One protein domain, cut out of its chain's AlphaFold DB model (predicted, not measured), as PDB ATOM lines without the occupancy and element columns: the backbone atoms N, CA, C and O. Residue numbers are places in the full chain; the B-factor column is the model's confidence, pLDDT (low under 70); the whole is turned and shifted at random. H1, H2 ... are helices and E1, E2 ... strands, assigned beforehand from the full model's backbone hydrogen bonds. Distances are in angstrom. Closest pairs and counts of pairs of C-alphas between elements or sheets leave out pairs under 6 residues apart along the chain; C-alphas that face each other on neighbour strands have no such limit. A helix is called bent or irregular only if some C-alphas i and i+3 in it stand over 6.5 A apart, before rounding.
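AT A GLANCE: This is residues 312 to 379 of the 380 residues of the protein "YqaJ domain-containing protein" of Bacteroidetes bacterium (UniProt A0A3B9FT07). One long helix, H1, reaches out as an arm from a small three-stranded sheet, and its last part crosses over one face of that sheet while residues 312 to 338 stick out free. The sheet, E1, E2 and E3, is a short up-and-back ribbon whose other face is bare. The printed part has 68 residues, with one named helix followed by three named strands, H1 E1 E2 E3; the sheet's order is E1 - E2 - E3, antiparallel throughout, and the class is mixed, helices and strands. The whole is extended, with a radius of gyration of the C-alphas of 18.0 A, and the arm makes the longest of its spans of 56 by 29 by 23 A.

IN THESE COORDINATES: H1 comprises residues 312 to 349 and measures 56.0 A from first to last C-alpha; it begins at C-alpha 312 (63.248, 220.472, 118.323) and ends at C-alpha 349 (54.018, 165.518, 123.766). E1 is residues 353 to 355, 6.3 A long. E2 is residues 361 to 366, 16.3 A long. E3 is residues 372 to 376, 13.2 A long, and ends at C-alpha 376 (64.480, 178.351, 129.381).

HOW THE PARTS SIT: The three strands form a meander, each strand the antiparallel neighbour of the one before. E1 and E2 are a hairpin at 165 degrees between their directions, with N 354 and O 362 at 2.8 A and N 362 and O 354 at 2.9 A, within hydrogen-bond range. E2 and E3 are a hairpin at 166 degrees, with N 375 and O 363 at 2.8 A and N 373 and O 365 at 2.9 A, also within range. E2 is the inner strand; the edge strands E1 and E3 are apart. H1 is on the sheet, at a height over the sheet of 10.7 A, and the two make two layers, a helix on one face of a sheet. Its residues 339 to 347 make the pairs of C-alphas within 10 A of the sheet. H1 lies over E2 and E3, and only just not over E1, on which 2 of its C-alphas fall. On the local plane its line and that of E2 stand at 83 degrees, across the strands. The closest C-alphas of H1 and E2 are those of Phe 346 and Tyr 364, 7.1 A apart. The closest of H1 and E3 are those of Leu 343 and Leu 374, 7.3 A apart. In H1, which is not bent, every O i to N i+4 pair is within hydrogen-bond range.

THE WHOLE: The two C-alphas farthest apart are those of His 312 and Gly 350, at 56.6 A. Without residues 312 to 338, which stand free, the body of 41 residues spans 29 by 23 by 16 A. The printed part has no cut, and the links H1 to E1, E1 to E2 and E2 to E3 are tight. The mean pLDDT of the printed part is 86.4; residue 312 and residues 315 to 316 are under 70.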
ATOM      1  N   HIS A 312      62.738 221.423 119.320       62.19
ATOM      2  CA  HIS A 312      63.248 220.472 118.323       62.19
ATOM      3  C   HIS A 312      63.989 219.278 118.951       62.19
ATOM      4  O   HIS A 312      63.840 218.146 118.488       62.19
ATOM      5  N   ASP A 313      64.694 219.506 120.061       71.88
ATOM      6  CA  ASP A 313      65.406 218.457 120.798       71.88
ATOM      7  C   ASP A 313      64.438 217.456 121.449       71.88
ATOM      8  O   ASP A 313      64.638 216.245 121.373       71.88
ATOM      9  N   MET A 314      63.335 217.939 122.033       73.44
ATOM     10  CA  MET A 314      62.307 217.072 122.627       73.44
ATOM     11  C   MET A 314      61.524 216.304 121.563       73.44
ATOM     12  O   MET A 314      61.193 215.136 121.765       73.44
ATOM     13  N   PHE A 315      61.263 216.930 120.412       64.81
ATOM     14  CA  PHE A 315      60.672 216.245 119.265       64.81
ATOM     15  C   PHE A 315      61.583 215.114 118.767       64.81
ATOM     16  O   PHE A 315      61.117 213.989 118.584       64.81
ATOM     17  N   SER A 316      62.882 215.385 118.630       67.69
ATOM     18  CA  SER A 316      63.885 214.401 118.200       67.69
ATOM     19  C   SER A 316      63.961 213.203 119.148       67.69
ATOM     20  O   SER A 316      63.880 212.060 118.698       67.69
ATOM     21  N   LEU A 317      64.004 213.450 120.463       77.31
ATOM     22  CA  LEU A 317      63.960 212.381 121.467       77.31
ATOM     23  C   LEU A 317      62.649 211.581 121.421       77.31
ATOM     24  O   LEU A 317      62.653 210.367 121.626       77.31
ATOM     25  N   GLY A 318      61.520 212.239 121.139       73.94
ATOM     26  CA  GLY A 318      60.228 211.572 120.969       73.94
ATOM     27  C   GLY A 318      60.218 210.592 119.791       73.94
ATOM     28  O   GLY A 318      59.688 209.487 119.924       73.94
ATOM     29  N   ILE A 319      60.838 210.966 118.667       74.81
ATOM     30  CA  ILE A 319      61.012 210.087 117.500       74.81
ATOM     31  C   ILE A 319      61.913 208.897 117.840       74.81
ATOM     32  O   ILE A 319      61.529 207.756 117.590       74.81
ATOM     33  N   GLU A 320      63.054 209.132 118.487       79.00
ATOM     34  CA  GLU A 320      63.965 208.054 118.891       79.00
ATOM     35  C   GLU A 320      63.272 207.044 119.824       79.00
ATOM     36  O   GLU A 320      63.377 205.825 119.650       79.00
ATOM     37  N   LEU A 321      62.472 207.534 120.776       80.88
ATOM     38  CA  LEU A 321      61.695 206.680 121.671       80.88
ATOM     39  C   LEU A 321      60.622 205.864 120.926       80.88
ATOM     40  O   LEU A 321      60.378 204.701 121.276       80.88
ATOM     41  N   LEU A 322      59.978 206.444 119.910       80.25
ATOM     42  CA  LEU A 322      59.011 205.756 119.047       80.25
ATOM     43  C   LEU A 322      59.671 204.633 118.236       80.25
ATOM     44  O   LEU A 322      59.103 203.537 118.146       80.25
ATOM     45  N   ASP A 323      60.871 204.865 117.708       83.50
ATOM     46  CA  ASP A 323      61.637 203.871 116.952       83.50
ATOM     47  C   ASP A 323      62.058 202.697 117.842       83.50
ATOM     48  O   ASP A 323      61.803 201.533 117.509       83.50
ATOM     49  N   ILE A 324      62.601 202.988 119.030       86.00
ATOM     50  CA  ILE A 324      62.944 201.967 120.031       86.00
ATOM     51  C   ILE A 324      61.702 201.160 120.418       86.00
ATOM     52  O   ILE A 324      61.736 199.927 120.459       86.00
ATOM     53  N   SER A 325      60.579 201.836 120.672       81.69
ATOM     54  CA  SER A 325      59.321 201.182 121.044       81.69
ATOM     55  C   SER A 325      58.790 200.278 119.928       81.69
ATOM     56  O   SER A 325      58.271 199.192 120.195       81.69
ATOM     57  N   SER A 326      58.949 200.689 118.671       80.88
ATOM     58  CA  SER A 326      58.555 199.901 117.500       80.88
ATOM     59  C   SER A 326      59.448 198.669 117.324       80.88
ATOM     60  O   SER A 326      58.941 197.558 117.142       80.88
ATOM     61  N   ALA A 327      60.767 198.820 117.474       85.31
ATOM     62  CA  ALA A 327      61.716 197.705 117.445       85.31
ATOM     63  C   ALA A 327      61.480 196.706 118.595       85.31
ATOM     64  O   ALA A 327      61.549 195.484 118.402       85.31
ATOM     65  N   LYS A 328      61.129 197.212 119.784       88.50
ATOM     66  CA  LYS A 328      60.753 196.394 120.940       88.50
ATOM     67  C   LYS A 328      59.514 195.549 120.645       88.50
ATOM     68  O   LYS A 328      59.575 194.340 120.839       88.50
ATOM     69  N   LYS A 329      58.453 196.131 120.068       85.75
ATOM     70  CA  LYS A 329      57.243 195.383 119.667       85.75
ATOM     71  C   LYS A 329      57.548 194.235 118.704       85.75
ATOM     72  O   LYS A 329      57.004 193.144 118.856       85.75
ATOM     73  N   VAL A 330      58.425 194.453 117.720       88.12
ATOM     74  CA  VAL A 330      58.832 193.393 116.777       88.12
ATOM     75  C   VAL A 330      59.564 192.264 117.505       88.12
ATOM     76  O   VAL A 330      59.315 191.088 117.237       88.12
ATOM     77  N   THR A 331      60.454 192.610 118.434       89.12
ATOM     78  CA  THR A 331      61.204 191.634 119.237       89.12
ATOM     79  C   THR A 331      60.280 190.840 120.163       89.12
ATOM     80  O   THR A 331      60.351 189.614 120.182       89.12
ATOM     81  N   GLU A 332      59.351 191.508 120.847       91.50
ATOM     82  CA  GLU A 332      58.350 190.880 121.721       91.50
ATOM     83  C   GLU A 332      57.404 189.953 120.942       91.50
ATOM     84  O   GLU A 332      57.081 188.857 121.407       91.50
ATOM     85  N   ALA A 333      57.000 190.335 119.725       89.00
ATOM     86  CA  ALA A 333      56.186 189.485 118.855       89.00
ATOM     87  C   ALA A 333      56.936 188.212 118.429       89.00
ATOM     88  O   ALA A 333      56.366 187.118 118.444       89.00
ATOM     89  N   LYS A 334      58.228 188.328 118.090       92.56
ATOM     90  CA  LYS A 334      59.082 187.167 117.786       92.56
ATOM     91  C   LYS A 334      59.257 186.265 119.004       92.56
ATOM     92  O   LYS A 334      59.120 185.051 118.878       92.56
ATOM     93  N   GLU A 335      59.529 186.843 120.172       90.88
ATOM     94  CA  GLU A 335      59.665 186.095 121.423       90.88
ATOM     95  C   GLU A 335      58.379 185.329 121.756       90.88
ATOM     96  O   GLU A 335      58.438 184.146 122.087       90.88
ATOM     97  N   THR A 336      57.222 185.980 121.614       90.19
ATOM     98  CA  THR A 336      55.909 185.359 121.841       90.19
ATOM     99  C   THR A 336      55.705 184.167 120.912       90.19
ATOM    100  O   THR A 336      55.418 183.075 121.391       90.19
ATOM    101  N   LYS A 337      55.971 184.328 119.609       93.12
ATOM    102  CA  LYS A 337      55.855 183.236 118.633       93.12
ATOM    103  C   LYS A 337      56.748 182.039 118.982       93.12
ATOM    104  O   LYS A 337      56.289 180.902 118.938       93.12
ATOM    105  N   ILE A 338      58.000 182.288 119.371       92.31
ATOM    106  CA  ILE A 338      58.936 181.229 119.783       92.31
ATOM    107  C   ILE A 338      58.417 180.514 121.036       92.31
ATOM    108  O   ILE A 338      58.411 179.284 121.093       92.31
ATOM    109  N   LYS A 339      57.951 181.264 122.042       90.62
ATOM    110  CA  LYS A 339      57.374 180.677 123.258       90.62
ATOM    111  C   LYS A 339      56.137 179.838 122.947       90.62
ATOM    112  O   LYS A 339      56.015 178.752 123.506       90.62
ATOM    113  N   ASP A 340      55.262 180.296 122.057       91.31
ATOM    114  CA  ASP A 340      54.058 179.564 121.654       91.31
ATOM    115  C   ASP A 340      54.397 178.236 120.967       91.31
ATOM    116  O   ASP A 340      53.803 177.209 121.296       91.31
ATOM    117  N   GLU A 341      55.401 178.219 120.085       92.94
ATOM    118  CA  GLU A 341      55.903 176.989 119.459       92.94
ATOM    119  C   GLU A 341      56.457 176.004 120.506       92.94
ATOM    120  O   GLU A 341      56.122 174.816 120.498       92.94
ATOM    121  N   MET A 342      57.243 176.497 121.470       90.38
ATOM    122  CA  MET A 342      57.766 175.681 122.573       90.38
ATOM    123  C   MET A 342      56.643 175.130 123.463       90.38
ATOM    124  O   MET A 342      56.661 173.958 123.846       90.38
ATOM    125  N   LEU A 343      55.648 175.955 123.793       89.56
ATOM    126  CA  LEU A 343      54.487 175.552 124.586       89.56
ATOM    127  C   LEU A 343      53.646 174.499 123.860       89.56
ATOM    128  O   LEU A 343      53.222 173.527 124.486       89.56
ATOM    129  N   ALA A 344      53.422 174.667 122.555       89.69
ATOM    130  CA  ALA A 344      52.706 173.701 121.730       89.69
ATOM    131  C   ALA A 344      53.404 172.335 121.737       89.69
ATOM    132  O   ALA A 344      52.738 171.313 121.901       89.69
ATOM    133  N   PHE A 345      54.738 172.307 121.656       92.00
ATOM    134  CA  PHE A 345      55.508 171.068 121.767       92.00
ATOM    135  C   PHE A 345      55.241 170.333 123.093       92.00
ATOM    136  O   PHE A 345      54.899 169.149 123.078       92.00
ATOM    137  N   PHE A 346      55.355 171.013 124.241       91.19
ATOM    138  CA  PHE A 346      55.127 170.376 125.547       91.19
ATOM    139  C   PHE A 346      53.675 169.908 125.715       91.19
ATOM    140  O   PHE A 346      53.440 168.807 126.207       91.19
ATOM    141  N   ARG A 347      52.696 170.693 125.238       85.69
ATOM    142  CA  ARG A 347      51.275 170.301 125.257       85.69
ATOM    143  C   ARG A 347      51.003 169.056 124.411       85.69
ATOM    144  O   ARG A 347      50.286 168.174 124.865       85.69
ATOM    145  N   ASN A 348      51.585 168.977 123.215       90.31
ATOM    146  CA  ASN A 348      51.342 167.873 122.283       90.31
ATOM    147  C   ASN A 348      52.063 166.580 122.685       90.31
ATOM    148  O   ASN A 348      51.588 165.492 122.372       90.31
ATOM    149  N   THR A 349      53.210 166.683 123.359       89.19
ATOM    150  CA  THR A 349      54.018 165.518 123.766       89.19
ATOM    151  C   THR A 349      53.709 165.026 125.179       89.19
ATOM    152  O   THR A 349      54.073 163.903 125.519       89.19
ATOM    153  N   GLY A 350      53.091 165.859 126.024       85.06
ATOM    154  CA  GLY A 350      52.884 165.572 127.447       85.06
ATOM    155  C   GLY A 350      54.175 165.560 128.273       85.06
ATOM    156  O   GLY A 350      54.155 165.210 129.453       85.06
ATOM    157  N   MET A 351      55.311 165.927 127.671       87.00
ATOM    158  CA  MET A 351      56.571 166.081 128.385       87.00
ATOM    159  C   MET A 351      56.542 167.359 129.217       87.00
ATOM    160  O   MET A 351      55.852 168.319 128.889       87.00
ATOM    161  N   ASN A 352      57.358 167.401 130.267       88.69
ATOM    162  CA  ASN A 352      57.480 168.599 131.093       88.69
ATOM    163  C   ASN A 352      58.924 169.151 131.152       88.69
ATOM    164  O   ASN A 352      59.141 170.288 131.570       88.69
ATOM    165  N   LYS A 353      59.940 168.391 130.710       91.94
ATOM    166  CA  LYS A 353      61.345 168.836 130.622       91.94
ATOM    167  C   LYS A 353      62.042 168.218 129.407       91.94
ATOM    168  O   LYS A 353      61.931 167.015 129.199       91.94
ATOM    169  N   LEU A 354      62.797 169.032 128.675       92.00
ATOM    170  CA  LEU A 354      63.780 168.615 127.677       92.00
ATOM    171  C   LEU A 354      65.175 168.942 128.204       92.00
ATOM    172  O   LEU A 354      65.471 170.109 128.463       92.00
ATOM    173  N   ASP A 355      66.001 167.919 128.397       90.88
ATOM    174  CA  ASP A 355      67.364 168.049 128.913       90.88
ATOM    175  C   ASP A 355      68.377 167.852 127.782       90.88
ATOM    176  O   ASP A 355      68.349 166.830 127.097       90.88
ATOM    177  N   PHE A 356      69.254 168.834 127.580       92.38
ATOM    178  CA  PHE A 356      70.286 168.834 126.541       92.38
ATOM    179  C   PHE A 356      71.691 168.646 127.138       92.38
ATOM    180  O   PHE A 356      72.696 168.991 126.512       92.38
ATOM    181  N   GLY A 357      71.787 168.122 128.365       91.06
ATOM    182  CA  GLY A 357      73.055 167.844 129.031       91.06
ATOM    183  C   GLY A 357      73.821 169.121 129.374       91.06
ATOM    184  O   GLY A 357      73.298 170.020 130.036       91.06
ATOM    185  N   ALA A 358      75.079 169.215 128.929       89.62
ATOM    186  CA  ALA A 358      75.942 170.362 129.230       89.62
ATOM    187  C   ALA A 358      75.375 171.705 128.716       89.62
ATOM    188  O   ALA A 358      75.636 172.743 129.326       89.62
ATOM    189  N   SER A 359      74.546 171.675 127.665       91.56
ATOM    190  CA  SER A 359      73.941 172.862 127.039       91.56
ATOM    191  C   SER A 359      72.699 173.395 127.769       91.56
ATOM    192  O   SER A 359      72.143 174.421 127.378       91.56
ATOM    193  N   GLY A 360      72.262 172.742 128.851       94.12
ATOM    194  CA  GLY A 360      71.135 173.183 129.674       94.12
ATOM    195  C   GLY A 360      69.819 172.483 129.342       94.12
ATOM    196  O   GLY A 360      69.799 171.385 128.792       94.12
ATOM    197  N   TYR A 361      68.696 173.089 129.735       92.31
ATOM    198  CA  TYR A 361      67.375 172.471 129.605       92.31
ATOM    199  C   TYR A 361      66.262 173.495 129.380       92.31
ATOM    200  O   TYR A 361      66.393 174.679 129.703       92.31
ATOM    201  N   ILE A 362      65.127 173.008 128.884       93.69
ATOM    202  CA  ILE A 362      63.866 173.750 128.796       93.69
ATOM    203  C   ILE A 362      62.802 172.967 129.566       93.69
ATOM    204  O   ILE A 362      62.744 171.741 129.479       93.69
ATOM    205  N   SER A 363      61.959 173.648 130.339       92.38
ATOM    206  CA  SER A 363      60.914 172.997 131.136       92.38
ATOM    207  C   SER A 363      59.608 173.777 131.169       92.38
ATOM    208  O   SER A 363      59.633 175.005 131.138       92.38
ATOM    209  N   TYR A 364      58.493 173.073 131.333       92.31
ATOM    210  CA  TYR A 364      57.156 173.641 131.471       92.31
ATOM    211  C   TYR A 364      56.419 172.950 132.625       92.31
ATOM    212  O   TYR A 364      56.009 171.801 132.504       92.31
ATOM    213  N   TYR A 365      56.294 173.639 133.763       87.56
ATOM    214  CA  TYR A 365      55.666 173.115 134.987       87.56
ATOM    215  C   TYR A 365      54.912 174.223 135.734       87.56
ATOM    216  O   TYR A 365      55.261 175.401 135.580       87.56
ATOM    217  N   PRO A 366      53.911 173.883 136.568       85.31
ATOM    218  CA  PRO A 366      53.264 174.849 137.445       85.31
ATOM    219  C   PRO A 366      54.270 175.431 138.439       85.31
ATOM    220  O   PRO A 366      55.059 174.715 139.058       85.31
ATOM    221  N   ASN A 367      54.246 176.749 138.594       82.31
ATOM    222  CA  ASN A 367      54.961 177.426 139.663       82.31
ATOM    223  C   ASN A 367      54.266 177.179 141.018       82.31
ATOM    224  O   ASN A 367      53.244 176.498 141.100       82.31
ATOM    225  N   LYS A 368      54.803 177.762 142.097       84.12
ATOM    226  CA  LYS A 368      54.285 177.593 143.469       84.12
ATOM    227  C   LYS A 368      52.808 177.993 143.646       84.12
ATOM    228  O   LYS A 368      52.191 177.558 144.609       84.12
ATOM    229  N   ASN A 369      52.252 178.769 142.715       84.69
ATOM    230  CA  ASN A 369      50.862 179.227 142.719       84.69
ATOM    231  C   ASN A 369      49.981 178.444 141.723       84.69
ATOM    232  O   ASN A 369      48.870 178.869 141.424       84.69
ATOM    233  N   GLY A 370      50.476 177.339 141.156       81.00
ATOM    234  CA  GLY A 370      49.744 176.516 140.187       81.00
ATOM    235  C   GLY A 370      49.774 177.033 138.743       81.00
ATOM    236  O   GLY A 370      49.193 176.401 137.864       81.00
ATOM    237  N   VAL A 371      50.466 178.144 138.456       83.19
ATOM    238  CA  VAL A 371      50.534 178.719 137.100       83.19
ATOM    239  C   VAL A 371      51.665 178.073 136.312       83.19
ATOM    240  O   VAL A 371      52.841 178.211 136.658       83.19
ATOM    241  N   PHE A 372      51.324 177.380 135.228       81.50
ATOM    242  CA  PHE A 372      52.307 176.762 134.343       81.50
ATOM    243  C   PHE A 372      53.231 177.805 133.711       81.50
ATOM    244  O   PHE A 372      52.783 178.743 133.058       81.50
ATOM    245  N   THR A 373      54.535 177.638 133.923       86.62
ATOM    246  CA  THR A 373      55.570 178.581 133.496       86.62
ATOM    247  C   THR A 373      56.577 177.871 132.596       86.62
ATOM    248  O   THR A 373      57.140 176.843 132.978       86.62
ATOM    249  N   LEU A 374      56.830 178.432 131.410       90.50
ATOM    250  CA  LEU A 374      57.918 177.999 130.535       90.50
ATOM    251  C   LEU A 374      59.236 178.588 131.046       90.50
ATOM    252  O   LEU A 374      59.381 179.805 131.149       90.50
ATOM    253  N   ARG A 375      60.207 177.730 131.352       90.25
ATOM    254  CA  ARG A 375      61.543 178.125 131.798       90.25
ATOM    255  C   ARG A 375      62.583 177.648 130.793       90.25
ATOM    256  O   ARG A 375      62.722 176.448 130.565       90.25
ATOM    257  N   ASN A 376      63.328 178.597 130.238       91.31
ATOM    258  CA  ASN A 376      64.480 178.351 129.381       91.31
ATOM    259  C   ASN A 376      65.765 178.534 130.213       91.31
ATOM    260  O   ASN A 376      65.948 179.575 130.845       91.31
ATOM    261  N   GLN A 377      66.608 177.503 130.294       92.50
ATOM    262  CA  GLN A 377      67.927 177.528 130.946       92.50
ATOM    263  C   GLN A 377      69.014 177.023 129.986       92.50
ATOM    264  O   GLN A 377      69.984 176.397 130.421       92.50
ATOM    265  N   ILE A 378      68.828 177.241 128.682       92.06
ATOM    266  CA  ILE A 378      69.868 176.981 127.689       92.06
ATOM    267  C   ILE A 378      71.063 177.888 127.985       92.06
ATOM    268  O   ILE A 378      70.906 179.088 128.219       92.06
ATOM    269  N   LYS A 379      72.251 177.290 128.006       87.69
ATOM    270  CA  LYS A 379      73.521 177.999 128.144       87.69
ATOM    271  C   LYS A 379      74.062 178.237 126.738       87.69
ATOM    272  O   LYS A 379      74.174 177.278 125.976       87.69
TER     273      LYS A 379